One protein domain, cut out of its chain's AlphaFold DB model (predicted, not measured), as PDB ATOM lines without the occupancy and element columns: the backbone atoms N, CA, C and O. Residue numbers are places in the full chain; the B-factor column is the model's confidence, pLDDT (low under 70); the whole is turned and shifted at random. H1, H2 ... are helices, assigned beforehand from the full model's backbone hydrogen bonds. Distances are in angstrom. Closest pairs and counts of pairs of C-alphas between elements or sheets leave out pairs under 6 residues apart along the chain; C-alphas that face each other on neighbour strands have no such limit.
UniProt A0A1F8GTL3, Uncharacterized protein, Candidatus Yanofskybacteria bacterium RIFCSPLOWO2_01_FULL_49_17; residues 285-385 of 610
ATOM      1  N   ARG A 285     -21.290   1.551 -34.281       57.12
ATOM      2  CA  ARG A 285     -21.686   2.489 -35.347       57.12
ATOM      3  C   ARG A 285     -20.621   2.713 -36.432       57.12
ATOM      4  O   ARG A 285     -20.970   3.193 -37.511       57.12
ATOM      5  N   PHE A 286     -19.351   2.405 -36.154       54.91
ATOM      6  CA  PHE A 286     -18.212   2.647 -37.052       54.91
ATOM      7  C   PHE A 286     -17.134   1.553 -37.031       54.91
ATOM      8  O   PHE A 286     -16.123   1.713 -37.702       54.91
ATOM      9  N   GLY A 287     -17.278   0.449 -36.294       60.50
ATOM     10  CA  GLY A 287     -16.324  -0.669 -36.352       60.50
ATOM     11  C   GLY A 287     -14.868  -0.322 -35.994       60.50
ATOM     12  O   GLY A 287     -13.963  -0.987 -36.494       60.50
ATOM     13  N   VAL A 288     -14.631   0.724 -35.190       65.38
ATOM     14  CA  VAL A 288     -13.290   1.220 -34.809       65.38
ATOM     15  C   VAL A 288     -12.929   0.774 -33.385       65.38
ATOM     16  O   VAL A 288     -13.782   0.795 -32.496       65.38
ATOM     17  N   ARG A 289     -11.666   0.386 -33.142       66.19
ATOM     18  CA  ARG A 289     -11.172  -0.000 -31.802       66.19
ATOM     19  C   ARG A 289     -10.917   1.230 -30.911       66.19
ATOM     20  O   ARG A 289     -10.615   2.313 -31.399       66.19
ATOM     21  N   SER A 290     -10.969   1.057 -29.587       50.50
ATOM     22  CA  SER A 290     -10.844   2.133 -28.574       50.50
ATOM     23  C   SER A 290      -9.634   3.075 -28.766       50.50
ATOM     24  O   SER A 290      -9.774   4.295 -28.692       50.50
ATOM     25  N   ALA A 291      -8.450   2.538 -29.087       61.12
ATOM     26  CA  ALA A 291      -7.246   3.347 -29.324       61.12
ATOM     27  C   ALA A 291      -7.282   4.118 -30.660       61.12
ATOM     28  O   ALA A 291      -6.810   5.250 -30.748       61.12
ATOM     29  N   GLU A 292      -7.886   3.534 -31.694       61.78
ATOM     30  CA  GLU A 292      -8.035   4.162 -33.012       61.78
ATOM     31  C   GLU A 292      -9.082   5.282 -32.990       61.78
ATOM     32  O   GLU A 292      -8.925   6.283 -33.686       61.78
ATOM     33  N   PHE A 293     -10.108   5.156 -32.142       66.31
ATOM     34  CA  PHE A 293     -11.175   6.144 -31.981       66.31
ATOM     35  C   PHE A 293     -10.641   7.543 -31.649       66.31
ATOM     36  O   PHE A 293     -10.990   8.525 -32.310       66.31
ATOM     37  N   LYS A 294      -9.783   7.643 -30.625       72.38
ATOM     38  CA  LYS A 294      -9.229   8.926 -30.175       72.38
ATOM     39  C   LYS A 294      -8.348   9.547 -31.256       72.38
ATOM     40  O   LYS A 294      -8.559  10.699 -31.616       72.38
ATOM     41  N   ASN A 295      -7.452   8.753 -31.843       79.75
ATOM     42  CA  ASN A 295      -6.537   9.209 -32.889       79.75
ATOM     43  C   ASN A 295      -7.285   9.714 -34.130       79.75
ATOM     44  O   ASN A 295      -6.957  10.766 -34.671       79.75
ATOM     45  N   GLN A 296      -8.323   8.995 -34.567       82.81
ATOM     46  CA  GLN A 296      -9.116   9.396 -35.728       82.81
ATOM     47  C   GLN A 296      -9.919  10.676 -35.468       82.81
ATOM     48  O   GLN A 296     -10.025  11.514 -36.363       82.81
ATOM     49  N   LYS A 297     -10.450  10.859 -34.253       81.69
ATOM     50  CA  LYS A 297     -11.189  12.068 -33.866       81.69
ATOM     51  C   LYS A 297     -10.278  13.285 -33.693       81.69
ATOM     52  O   LYS A 297     -10.630  14.372 -34.155       81.69
ATOM     53  N   ASP A 298      -9.123  13.105 -33.057       84.06
ATOM     54  CA  ASP A 298      -8.113  14.157 -32.902       84.06
ATOM     55  C   ASP A 298      -7.612  14.609 -34.283       84.06
ATOM     56  O   ASP A 298      -7.567  15.808 -34.562       84.06
ATOM     57  N   PHE A 299      -7.405  13.661 -35.205       88.44
ATOM     58  CA  PHE A 299      -7.090  13.959 -36.601       88.44
ATOM     59  C   PHE A 299      -8.162  14.824 -37.283       88.44
ATOM     60  O   PHE A 299      -7.821  15.812 -37.924       88.44
ATOM     61  N   VAL A 300      -9.459  14.524 -37.114       88.81
ATOM     62  CA  VAL A 300     -10.546  15.369 -37.663       88.81
ATOM     63  C   VAL A 300     -10.508  16.785 -37.083       88.81
ATOM     64  O   VAL A 300     -10.687  17.760 -37.811       88.81
ATOM     65  N   SER A 301     -10.247  16.921 -35.781       90.44
ATOM     66  CA  SER A 301     -10.072  18.232 -35.145       90.44
ATOM     67  C   SER A 301      -8.917  19.015 -35.781       90.44
ATOM     68  O   SER A 301      -9.068  20.201 -36.080       90.44
ATOM     69  N   ASP A 302      -7.781  18.367 -36.020       90.81
ATOM     70  CA  ASP A 302      -6.608  19.023 -36.597       90.81
ATOM     71  C   ASP A 302      -6.803  19.388 -38.069       90.81
ATOM     72  O   ASP A 302      -6.385  20.469 -38.487       90.81
ATOM     73  N   VAL A 303      -7.512  18.551 -38.827       93.12
ATOM     74  CA  VAL A 303      -7.974  18.862 -40.186       93.12
ATOM     75  C   VAL A 303      -8.878  20.095 -40.186       93.12
ATOM     76  O   VAL A 303      -8.690  20.994 -41.002       93.12
ATOM     77  N   ASN A 304      -9.824  20.187 -39.250       93.19
ATOM     78  CA  ASN A 304     -10.745  21.322 -39.152       93.19
ATOM     79  C   ASN A 304     -10.038  22.635 -38.798       93.19
ATOM     80  O   ASN A 304     -10.367  23.681 -39.359       93.19
ATOM     81  N   LYS A 305      -9.048  22.593 -37.901       93.50
ATOM     82  CA  LYS A 305      -8.212  23.763 -37.581       93.50
ATOM     83  C   LYS A 305      -7.387  24.212 -38.783       93.50
ATOM     84  O   LYS A 305      -7.272  25.408 -39.032       93.50
ATOM     85  N   GLU A 306      -6.828  23.266 -39.528       91.19
ATOM     86  CA  GLU A 306      -6.043  23.568 -40.723       91.19
ATOM     87  C   GLU A 306      -6.917  24.141 -41.843       91.19
ATOM     88  O   GLU A 306      -6.564  25.143 -42.454       91.19
ATOM     89  N   ALA A 307      -8.113  23.585 -42.044       91.69
ATOM     90  CA  ALA A 307      -9.085  24.125 -42.987       91.69
ATOM     91  C   ALA A 307      -9.505  25.558 -42.614       91.69
ATOM     92  O   ALA A 307      -9.698  26.387 -43.498       91.69
ATOM     93  N   ALA A 308      -9.625  25.873 -41.320       92.00
ATOM     94  CA  ALA A 308      -9.883  27.240 -40.867       92.00
ATOM     95  C   ALA A 308      -8.716  28.183 -41.203       92.00
ATOM     96  O   ALA A 308      -8.950  29.252 -41.759       92.00
ATOM     97  N   ARG A 309      -7.467  27.757 -40.969       91.12
ATOM     98  CA  ARG A 309      -6.269  28.535 -41.333       91.12
ATOM     99  C   ARG A 309      -6.181  28.828 -42.828       91.12
ATOM    100  O   ARG A 309      -5.924  29.965 -43.204       91.12
ATOM    101  N   LEU A 310      -6.432  27.829 -43.669       90.62
ATOM    102  CA  LEU A 310      -6.438  27.996 -45.126       90.62
ATOM    103  C   LEU A 310      -7.530  28.979 -45.585       90.62
ATOM    104  O   LEU A 310      -7.289  29.793 -46.469       90.62
ATOM    105  N   LYS A 311      -8.710  28.973 -44.951       89.75
ATOM    106  CA  LYS A 311      -9.761  29.975 -45.223       89.75
ATOM    107  C   LYS A 311      -9.364  31.383 -44.780       89.75
ATOM    108  O   LYS A 311      -9.769  32.354 -45.410       89.75
ATOM    109  N   ASP A 312      -8.606  31.516 -43.696       89.38
ATOM    110  CA  ASP A 312      -8.098  32.820 -43.263       89.38
ATOM    111  C   ASP A 312      -7.025  33.345 -44.233       89.38
ATOM    112  O   ASP A 312      -7.032  34.532 -44.557       89.38
ATOM    113  N   GLN A 313      -6.176  32.467 -44.780       88.25
ATOM    114  CA  GLN A 313      -5.238  32.811 -45.861       88.25
ATOM    115  C   GLN A 313      -5.959  33.221 -47.148       88.25
ATOM    116  O   GLN A 313      -5.558  34.184 -47.796       88.25
ATOM    117  N   GLU A 314      -7.054  32.542 -47.493       86.38
ATOM    118  CA  GLU A 314      -7.902  32.932 -48.621       86.38
ATOM    119  C   GLU A 314      -8.481  34.338 -48.428       86.38
ATOM    120  O   GLU A 314      -8.384  35.178 -49.319       86.38
ATOM    121  N   LYS A 315      -9.032  34.637 -47.245       86.62
ATOM    122  CA  LYS A 315      -9.534  35.987 -46.928       86.62
ATOM    123  C   LYS A 315      -8.441  37.050 -46.980       86.62
ATOM    124  O   LYS A 315      -8.733  38.199 -47.293       86.62
ATOM    125  N   ALA A 316      -7.204  36.676 -46.666       81.38
ATOM    126  CA  ALA A 316      -6.037  37.540 -46.777       81.38
ATOM    127  C   ALA A 316      -5.509  37.672 -48.222       81.38
ATOM    128  O   ALA A 316      -4.503  38.347 -48.430       81.38
ATOM    129  N   GLY A 317      -6.144  37.028 -49.210       83.94
ATOM    130  CA  GLY A 317      -5.717  37.031 -50.613       83.94
ATOM    131  C   GLY A 317      -4.464  36.193 -50.894       83.94
ATOM    132  O   GLY A 317      -3.892  36.294 -51.973       83.94
ATOM    133  N   GLN A 318      -4.019  35.379 -49.934       80.00
ATOM    134  CA  GLN A 318      -2.801  34.562 -50.028       80.00
ATOM    135  C   GLN A 318      -3.052  33.172 -50.626       80.00
ATOM    136  O   GLN A 318      -2.106  32.444 -50.912       80.00
ATOM    137  N   LEU A 319      -4.319  32.782 -50.780       85.19
ATOM    138  CA  LEU A 319      -4.729  31.482 -51.296       85.19
ATOM    139  C   LEU A 319      -5.970  31.643 -52.172       85.19
ATOM    140  O   LEU A 319      -6.972  32.196 -51.723       85.19
ATOM    141  N   GLU A 320      -5.934  31.104 -53.385       85.12
ATOM    142  CA  GLU A 320      -7.123  30.982 -54.225       85.12
ATOM    143  C   GLU A 320      -7.729  29.583 -54.063       85.12
ATOM    144  O   GLU A 320      -7.027  28.572 -54.100       85.12
ATOM    145  N   VAL A 321      -9.041  29.514 -53.835       86.00
ATOM    146  CA  VAL A 321      -9.749  28.240 -53.668       86.00
ATOM    147  C   VAL A 321     -10.395  27.841 -54.989       86.00
ATOM    148  O   VAL A 321     -11.519  28.240 -55.303       86.00
ATOM    149  N   THR A 322      -9.674  27.008 -55.725       88.56
ATOM    150  CA  THR A 322     -10.063  26.406 -57.003       88.56
ATOM    151  C   THR A 322     -10.337  24.904 -56.846       88.56
ATOM    152  O   THR A 322     -10.112  24.321 -55.784       88.56
ATOM    153  N   ALA A 323     -10.873  24.242 -57.877       85.19
ATOM    154  CA  ALA A 323     -11.250  22.822 -57.802       85.19
ATOM    155  C   ALA A 323     -10.048  21.874 -57.585       85.19
ATOM    156  O   ALA A 323     -10.206  20.809 -56.984       85.19
ATOM    157  N   ASP A 324      -8.864  22.296 -58.021       86.75
ATOM    158  CA  ASP A 324      -7.564  21.626 -57.922       86.75
ATOM    159  C   ASP A 324      -6.822  21.927 -56.608       86.75
ATOM    160  O   ASP A 324      -5.725  21.423 -56.389       86.75
ATOM    161  N   LEU A 325      -7.420  22.677 -55.670       87.44
ATOM    162  CA  LEU A 325      -6.789  23.066 -54.396       87.44
ATOM    163  C   LEU A 325      -6.161  21.887 -53.625       87.44
ATOM    164  O   LEU A 325      -5.221  22.074 -52.852       87.44
ATOM    165  N   ALA A 326      -6.712  20.683 -53.782       86.44
ATOM    166  CA  ALA A 326      -6.260  19.470 -53.104       86.44
ATOM    167  C   ALA A 326      -5.444  18.519 -53.999       86.44
ATOM    168  O   ALA A 326      -5.131  17.409 -53.561       86.44
ATOM    169  N   ASP A 327      -5.119  18.912 -55.227       87.69
ATOM    170  CA  ASP A 327      -4.380  18.077 -56.168       87.69
ATOM    171  C   ASP A 327      -2.922  17.933 -55.725       87.69
ATOM    172  O   ASP A 327      -2.319  18.841 -55.159       87.69
ATOM    173  N   GLY A 328      -2.372  16.728 -55.881       82.88
ATOM    174  CA  GLY A 328      -1.059  16.369 -55.331       82.88
ATOM    175  C   GLY A 328      -1.047  16.068 -53.824       82.88
ATOM    176  O   GLY A 328      -0.048  15.556 -53.322       82.88
ATOM    177  N   TYR A 329      -2.153  16.287 -53.100       87.44
ATOM    178  CA  TYR A 329      -2.251  15.981 -51.672       87.44
ATOM    179  C   TYR A 329      -3.057  14.706 -51.398       87.44
ATOM    180  O   TYR A 329      -4.121  14.459 -51.964       87.44
ATOM    181  N   ASN A 330      -2.572  13.892 -50.459       88.19
ATOM    182  CA  ASN A 330      -3.279  12.692 -50.024       88.19
ATOM    183  C   ASN A 330      -4.411  13.050 -49.045       88.19
ATOM    184  O   ASN A 330      -4.174  13.704 -48.035       88.19
ATOM    185  N   ILE A 331      -5.631  12.560 -49.282       91.06
ATOM    186  CA  ILE A 331      -6.781  12.788 -48.393       91.06
ATOM    187  C   ILE A 331      -6.604  12.206 -46.981       91.06
ATOM    188  O   ILE A 331      -7.310  12.593 -46.055       91.06
ATOM    189  N   THR A 332      -5.661  11.282 -46.783       89.81
ATOM    190  CA  THR A 332      -5.319  10.783 -45.444       89.81
ATOM    191  C   THR A 332      -4.284  11.650 -44.727       89.81
ATOM    192  O   THR A 332      -3.987  11.377 -43.567       89.81
ATOM    193  N   SER A 333      -3.702  12.657 -45.387       92.38
ATOM    194  CA  SER A 333      -2.818  13.634 -44.747       92.38
ATOM    195  C   SER A 333      -3.628  14.803 -44.193       92.38
ATOM    196  O   SER A 333      -4.712  15.118 -44.685       92.38
ATOM    197  N   LYS A 334      -3.103  15.464 -43.155       91.94
ATOM    198  CA  LYS A 334      -3.767  16.610 -42.523       91.94
ATOM    199  C   LYS A 334      -4.028  17.737 -43.533       91.94
ATOM    200  O   LYS A 334      -5.141  18.246 -43.604       91.94
ATOM    201  N   GLU A 335      -3.019  18.092 -44.328       88.88
ATOM    202  CA  GLU A 335      -3.106  19.163 -45.329       88.88
ATOM    203  C   GLU A 335      -4.058  18.810 -46.477       88.88
ATOM    204  O   GLU A 335      -4.900  19.626 -46.852       88.88
ATOM    205  N   GLY A 336      -3.987  17.578 -46.995       91.75
ATOM    206  CA  GLY A 336      -4.871  17.126 -48.068       91.75
ATOM    207  C   GLY A 336      -6.327  17.037 -47.623       91.75
ATOM    208  O   GLY A 336      -7.216  17.532 -48.314       91.75
ATOM    209  N   ALA A 337      -6.578  16.490 -46.433       94.50
ATOM    210  CA  ALA A 337      -7.911  16.448 -45.839       94.50
ATOM    211  C   ALA A 337      -8.477  17.850 -45.566       94.50
ATOM    212  O   ALA A 337      -9.672  18.069 -45.758       94.50
ATOM    213  N   ALA A 338      -7.644  18.807 -45.148       94.31
ATOM    214  CA  ALA A 338      -8.061  20.184 -44.888       94.31
ATOM    215  C   ALA A 338      -8.445  20.926 -46.174       94.31
ATOM    216  O   ALA A 338      -9.499  21.561 -46.237       94.31
ATOM    217  N   ARG A 339      -7.641  20.775 -47.231       93.38
ATOM    218  CA  ARG A 339      -7.945  21.301 -48.569       93.38
ATOM    219  C   ARG A 339      -9.216  20.666 -49.133       93.38
ATOM    220  O   ARG A 339     -10.130  21.387 -49.530       93.38
ATOM    221  N   LYS A 340      -9.348  19.332 -49.066       94.56
ATOM    222  CA  LYS A 340     -10.589  18.634 -49.446       94.56
ATOM    223  C   LYS A 340     -11.773  19.136 -48.623       94.56
ATOM    224  O   LYS A 340     -12.790  19.476 -49.206       94.56
ATOM    225  N   SER A 341     -11.645  19.291 -47.308       95.06
ATOM    226  CA  SER A 341     -12.707  19.835 -46.452       95.06
ATOM    227  C   SER A 341     -13.293  21.146 -46.981       95.06
ATOM    228  O   SER A 341     -14.512  21.300 -46.992       95.06
ATOM    229  N   ILE A 342     -12.453  22.070 -47.447       93.94
ATOM    230  CA  ILE A 342     -12.909  23.333 -48.041       93.94
ATOM    231  C   ILE A 342     -13.704  23.075 -49.329       93.94
ATOM    232  O   ILE A 342     -14.786  23.634 -49.503       93.94
ATOM    233  N   LEU A 343     -13.218  22.188 -50.200       94.50
ATOM    234  CA  LEU A 343     -13.912  21.821 -51.440       94.50
ATOM    235  C   LEU A 343     -15.275  21.164 -51.176       94.50
ATOM    236  O   LEU A 343     -16.244  21.462 -51.877       94.50
ATOM    237  N   TYR A 344     -15.369  20.302 -50.159       94.94
ATOM    238  CA  TYR A 344     -16.621  19.662 -49.741       94.94
ATOM    239  C   TYR A 344     -17.636  20.698 -49.245       94.94
ATOM    240  O   TYR A 344     -18.791  20.670 -49.666       94.94
ATOM    241  N   GLU A 345     -17.209  21.642 -48.402       94.06
ATOM    242  CA  GLU A 345     -18.070  22.730 -47.916       94.06
ATOM    243  C   GLU A 345     -18.565  23.655 -49.033       94.06
ATOM    244  O   GLU A 345     -19.667  24.190 -48.948       94.06
ATOM    245  N   ARG A 346     -17.770  23.835 -50.092       91.44
ATOM    246  CA  ARG A 346     -18.129  24.663 -51.255       91.44
ATOM    247  C   ARG A 346     -18.911  23.911 -52.329       91.44
ATOM    248  O   ARG A 346     -19.324  24.514 -53.319       91.44
ATOM    249  N   GLY A 347     -19.102  22.602 -52.162       92.19
ATOM    250  CA  GLY A 347     -19.747  21.756 -53.165       92.19
ATOM    251  C   GLY A 347     -18.961  21.671 -54.475       92.19
ATOM    252  O   GLY A 347     -19.568  21.510 -55.527       92.19
ATOM    253  N   MET A 348     -17.633  21.802 -54.421       93.19
ATOM    254  CA  MET A 348     -16.737  21.745 -55.588       93.19
ATOM    255  C   MET A 348     -16.285  20.315 -55.928       93.19
ATOM    256  O   MET A 348     -15.615  20.099 -56.930       93.19
ATOM    257  N   VAL A 349     -16.659  19.323 -55.116       92.88
ATOM    258  CA  VAL A 349     -16.248  17.922 -55.284       92.88
ATOM    259  C   VAL A 349     -17.199  17.179 -56.217       92.88
ATOM    260  O   VAL A 349     -18.406  17.151 -55.979       92.88
ATOM    261  N   THR A 350     -16.649  16.560 -57.261       93.94
ATOM    262  CA  THR A 350     -17.400  15.750 -58.232       93.94
ATOM    263  C   THR A 350     -17.844  14.414 -57.636       93.94
ATOM    264  O   THR A 350     -17.255  13.921 -56.673       93.94
ATOM    265  N   GLY A 351     -18.856  13.782 -58.237       91.56
ATOM    266  CA  GLY A 351     -19.309  12.449 -57.826       91.56
ATOM    267  C   GLY A 351     -18.212  11.380 -57.855       91.56
ATOM    268  O   GLY A 351     -18.128  10.562 -56.937       91.56
ATOM    269  N   GLU A 352     -17.327  11.409 -58.849       92.31
ATOM    270  CA  GLU A 352     -16.196  10.479 -58.934       92.31
ATOM    271  C   GLU A 352     -15.211  10.687 -57.776       92.31
ATOM    272  O   GLU A 352     -14.856   9.736 -57.071       92.31
ATOM    273  N   GLN A 353     -14.832  11.943 -57.521       92.69
ATOM    274  CA  GLN A 353     -13.919  12.278 -56.436       92.69
ATOM    275  C   GLN A 353     -14.536  11.956 -55.072       92.69
ATOM    276  O   GLN A 353     -13.865  11.383 -54.218       92.69
ATOM    277  N   PHE A 354     -15.827  12.242 -54.890       94.75
ATOM    278  CA  PHE A 354     -16.580  11.883 -53.692       94.75
ATOM    279  C   PHE A 354     -16.538  10.373 -53.435       94.75
ATOM    280  O   PHE A 354     -16.217   9.926 -52.335       94.75
ATOM    281  N   ASN A 355     -16.801   9.564 -54.464       94.00
ATOM    282  CA  ASN A 355     -16.748   8.108 -54.370       94.00
ATOM    283  C   ASN A 355     -15.345   7.609 -53.994       94.00
ATOM    284  O   ASN A 355     -15.198   6.783 -53.088       94.00
ATOM    285  N   LYS A 356     -14.312   8.138 -54.659       93.38
ATOM    286  CA  LYS A 356     -12.905   7.807 -54.402       93.38
ATOM    287  C   LYS A 356     -12.518   8.132 -52.960       93.38
ATOM    288  O   LYS A 356     -12.067   7.245 -52.234       93.38
ATOM    289  N   ASP A 357     -12.775   9.357 -52.522       94.62
ATOM    290  CA  ASP A 357     -12.477   9.845 -51.176       94.62
ATOM    291  C   ASP A 357     -13.176   9.010 -50.099       94.62
ATOM    292  O   ASP A 357     -12.531   8.523 -49.166       94.62
ATOM    293  N   MET A 358     -14.483   8.774 -50.255       94.88
ATOM    294  CA  MET A 358     -15.257   7.970 -49.308       94.88
ATOM    295  C   MET A 358     -14.766   6.525 -49.266       94.88
ATOM    296  O   MET A 358     -14.668   5.949 -48.183       94.88
ATOM    297  N   SER A 359     -14.402   5.934 -50.409       91.75
ATOM    298  CA  SER A 359     -13.888   4.558 -50.453       91.75
ATOM    299  C   SER A 359     -12.573   4.383 -49.680       91.75
ATOM    300  O   SER A 359     -12.360   3.343 -49.053       91.75
ATOM    301  N   ILE A 360     -11.721   5.414 -49.669       93.06
ATOM    302  CA  ILE A 360     -10.459   5.435 -48.920       93.06
ATOM    303  C   ILE A 360     -10.745   5.667 -47.434       93.06
ATOM    304  O   ILE A 360     -10.300   4.904 -46.570       93.06
ATOM    305  N   LEU A 361     -11.506   6.716 -47.124       92.69
ATOM    306  CA  LEU A 361     -11.692   7.180 -45.754       92.69
ATOM    307  C   LEU A 361     -12.557   6.239 -44.918       92.69
ATOM    308  O   LEU A 361     -12.270   6.071 -43.739       92.69
ATOM    309  N   VAL A 362     -13.523   5.529 -45.503       89.94
ATOM    310  CA  VAL A 362     -14.315   4.514 -44.782       89.94
ATOM    311  C   VAL A 362     -13.442   3.448 -44.122       89.94
ATOM    312  O   VAL A 362     -13.825   2.899 -43.098       89.94
ATOM    313  N   ARG A 363     -12.261   3.147 -44.672       87.62
ATOM    314  CA  ARG A 363     -11.335   2.170 -44.076       87.62
ATOM    315  C   ARG A 363     -10.231   2.822 -43.250       87.62
ATOM    316  O   ARG A 363      -9.731   2.204 -42.320       87.62
ATOM    317  N   LYS A 364      -9.819   4.040 -43.612       88.75
ATOM    318  CA  LYS A 364      -8.672   4.733 -43.001       88.75
ATOM    319  C   LYS A 364      -9.068   5.652 -41.844       88.75
ATOM    320  O   LYS A 364      -8.386   5.671 -40.826       88.75
ATOM    321  N   ASN A 365     -10.142   6.420 -42.005       89.56
ATOM    322  CA  ASN A 365     -10.690   7.313 -40.989       89.56
ATOM    323  C   ASN A 365     -12.205   7.549 -41.227       89.56
ATOM    324  O   ASN A 365     -12.588   8.529 -41.876       89.56
ATOM    325  N   PRO A 366     -13.076   6.665 -40.700       89.31
ATOM    326  CA  PRO A 366     -14.532   6.778 -40.822       89.31
ATOM    327  C   PRO A 366     -15.105   8.091 -40.275       89.31
ATOM    328  O   PRO A 366     -16.119   8.581 -40.773       89.31
ATOM    329  N   PHE A 367     -14.452   8.683 -39.269       88.25
ATOM    330  CA  PHE A 367     -14.862   9.964 -38.694       88.25
ATOM    331  C   PHE A 367     -14.636  11.115 -39.663       88.25
ATOM    332  O   PHE A 367     -15.518  11.957 -39.817       88.25
ATOM    333  N   LEU A 368     -13.485  11.133 -40.342       92.44
ATOM    334  CA  LEU A 368     -13.213  12.128 -41.373       92.44
ATOM    335  C   LEU A 368     -14.156  11.951 -42.560       92.44
ATOM    336  O   LEU A 368     -14.694  12.937 -43.050       92.44
ATOM    337  N   ALA A 369     -14.405  10.711 -42.991       93.44
ATOM    338  CA  ALA A 369     -15.397  10.449 -44.027       93.44
ATOM    339  C   ALA A 369     -16.756  11.062 -43.650       93.44
ATOM    340  O   ALA A 369     -17.364  11.766 -44.457       93.44
ATOM    341  N   GLN A 370     -17.223  10.830 -42.416       90.56
ATOM    342  CA  GLN A 370     -18.498  11.372 -41.950       90.56
ATOM    343  C   GLN A 370     -18.484  12.906 -41.873       90.56
ATOM    344  O   GLN A 370     -19.441  13.549 -42.289       90.56
ATOM    345  N   ASP A 371     -17.414  13.506 -41.359       92.75
ATOM    346  CA  ASP A 371     -17.268  14.963 -41.282       92.75
ATOM    347  C   ASP A 371     -17.301  15.623 -42.673       92.75
ATOM    348  O   ASP A 371     -18.058  16.571 -42.896       92.75
ATOM    349  N   LEU A 372     -16.566  15.066 -43.640       94.88
ATOM    350  CA  LEU A 372     -16.584  15.526 -45.028       94.88
ATOM    351  C   LEU A 372     -17.956  15.325 -45.677       94.88
ATOM    352  O   LEU A 372     -18.458  16.231 -46.341       94.88
ATOM    353  N   SER A 373     -18.608  14.183 -45.447       93.38
ATOM    354  CA  SER A 373     -19.973  13.950 -45.924       93.38
ATOM    355  C   SER A 373     -20.950  15.005 -45.388       93.38
ATOM    356  O   SER A 373     -21.735  15.539 -46.170       93.38
ATOM    357  N   LYS A 374     -20.849  15.404 -44.111       93.44
ATOM    358  CA  LYS A 374     -21.711  16.453 -43.529       93.44
ATOM    359  C   LYS A 374     -21.485  17.803 -44.183       93.44
ATOM    360  O   LYS A 374     -22.438  18.552 -44.392       93.44
ATOM    361  N   LYS A 375     -20.235  18.114 -44.517       94.06
ATOM    362  CA  LYS A 375     -19.873  19.333 -45.250       94.06
ATOM    363  C   LYS A 375     -20.451  19.321 -46.660       94.06
ATOM    364  O   LYS A 375     -21.111  20.286 -47.039       94.06
ATOM    365  N   ALA A 376     -20.327  18.204 -47.382       93.94
ATOM    366  CA  ALA A 376     -20.992  18.036 -48.673       93.94
ATOM    367  C   ALA A 376     -22.518  18.136 -48.551       93.94
ATOM    368  O   ALA A 376     -23.144  18.793 -49.377       93.94
ATOM    369  N   LYS A 377     -23.125  17.574 -47.498       91.69
ATOM    370  CA  LYS A 377     -24.557  17.727 -47.211       91.69
ATOM    371  C   LYS A 377     -24.951  19.186 -46.987       91.69
ATOM    372  O   LYS A 377     -25.987  19.610 -47.492       91.69
ATOM    373  N   GLY A 378     -24.127  19.965 -46.283       89.94
ATOM    374  CA  GLY A 378     -24.297  21.418 -46.145       89.94
ATOM    375  C   GLY A 378     -24.298  22.137 -47.498       89.94
ATOM    376  O   GLY A 378     -25.130  23.012 -47.731       89.94
ATOM    377  N   ALA A 379     -23.454  21.686 -48.425       90.75
ATOM    378  CA  ALA A 379     -23.432  22.122 -49.821       90.75
ATOM    379  C   ALA A 379     -24.467  21.411 -50.722       90.75
ATOM    380  O   ALA A 379     -24.395  21.518 -51.949       90.75
ATOM    381  N   LYS A 380     -25.413  20.658 -50.137       89.88
ATOM    382  CA  LYS A 380     -26.439  19.848 -50.820       89.88
ATOM    383  C   LYS A 380     -25.891  18.884 -51.875       89.88
ATOM    384  O   LYS A 380     -26.569  18.596 -52.855       89.88
ATOM    385  N   TYR A 381     -24.659  18.419 -51.695       90.19
ATOM    386  CA  TYR A 381     -23.969  17.548 -52.641       90.19
ATOM    387  C   TYR A 381     -24.013  18.081 -54.086       90.19
ATOM    388  O   TYR A 381     -24.190  17.317 -55.025       90.19
ATOM    389  N   LYS A 382     -23.858  19.403 -54.259       90.25
ATOM    390  CA  LYS A 382     -24.077  20.150 -55.514       90.25
ATOM    391  C   LYS A 382     -23.600  19.455 -56.803       90.25
ATOM    392  O   LYS A 382     -24.309  19.505 -57.801       90.25
ATOM    393  N   ASN A 383     -22.429  18.813 -56.769       90.81
ATOM    394  CA  ASN A 383     -21.783  18.167 -57.921       90.81
ATOM    395  C   ASN A 383     -21.732  16.623 -57.823       90.81
ATOM    396  O   ASN A 383     -20.961  15.976 -58.536       90.81
ATOM    397  N   VAL A 384     -22.536  16.019 -56.946       90.69
ATOM    398  CA  VAL A 384     -22.665  14.564 -56.791       90.69
ATOM    399  C   VAL A 384     -24.092  14.165 -57.145       90.69
ATOM    400  O   VAL A 384     -25.058  14.767 -56.681       90.69
ATOM    401  N   ASN A 385     -24.239  13.137 -57.977       89.69
ATOM    402  CA  ASN A 385     -25.554  12.699 -58.420       89.69
ATOM    403  C   ASN A 385     -26.366  12.131 -57.223       89.69
ATOM    404  O   ASN A 385     -25.890  11.214 -56.553       89.69
TER     405      ASN A 385
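AT A GLANCE: This is residues 285 to 385 of the 610 residues of an uncharacterized protein of Candidatus Yanofskybacteria bacterium RIFCSPLOWO2_01_FULL_49_17 (UniProt A0A1F8GTL3). One long straight helix, H1, runs along the longest axis, and three shorter helices form a cluster over one side of it: H2 crosses it steeply, and H3 and H4 make a hairpin of which H4 packs on both H1 and H2. The far end of H1 sticks out with residues 312 to 317, and a long loop, residues 316 to 333, leads back from there to H2. The printed part has 101 residues with four named helices, in the order H1, H2, H3, H4, and no named strand; the class is all helix. It is compact, with a radius of gyration of the C-alphas of 13.2 A, and spans 42 by 30 by 24 A.

HOW THE PARTS SIT: H1, residues 290 to 315, touches H2, residues 334 to 345, with its residues 299 to 311 alone; the closest C-alphas are those of Ala 307 and Ala 338, 4.5 A apart. These two run the same way at a steep tilt of 67 degrees, only just short of about perpendicular. H4, residues 366 to 378, is the hub, touching three other helices. Its residues 366 to 371 touch residues 296 to 300 of H1, closest at the C-alphas of Val 300 and Leu 368, 5.6 A apart, at a steep tilt of 39 degrees, the same way. Residues 341 to 345 of H2 touch H4 at a shallow tilt of 29 degrees, the same way, with the C-alphas of Glu 345 and Lys 375 closest at 4.7 A. H3, residues 351 to 364, forms a helical hairpin with H4, opposite ways at a shallow tilt of 29 degrees; the closest C-alphas are those of Leu 361 and Ala 369, 5.2 A apart. H3 is apart from H1 and from H2. The helix packing is part aligned, part crossed: two of these four touching pairs are at a shallow tilt. In H2 and H4 every O i to N i+4 pair is within hydrogen-bond range; in H1 it is 20 of 22 and in H3 9 of 10.

IN THESE COORDINATES: H1 begins at C-alpha 290 (-10.844, 2.133, -28.574) and ends at C-alpha 315 (-9.534, 35.987, -46.928), 38.5 A from first to last C-alpha. H2 is 16.5 A long, H3 19.8 A and H4 18.4 A. H4 ends at C-alpha 378 (-24.297, 21.418, -46.145).

THE WHOLE: The two C-alphas farthest apart are those of Arg 289 and Gly 317, at 41.9 A. The printed part has no cut. The link from H1 to H2, 18 residues, is long; those from H2 to H3 and from H3 to H4 are tight. The mean pLDDT of the printed part is 87.5, and residues 285 to 293, of which 290 to 293 belong to H1, are under 70.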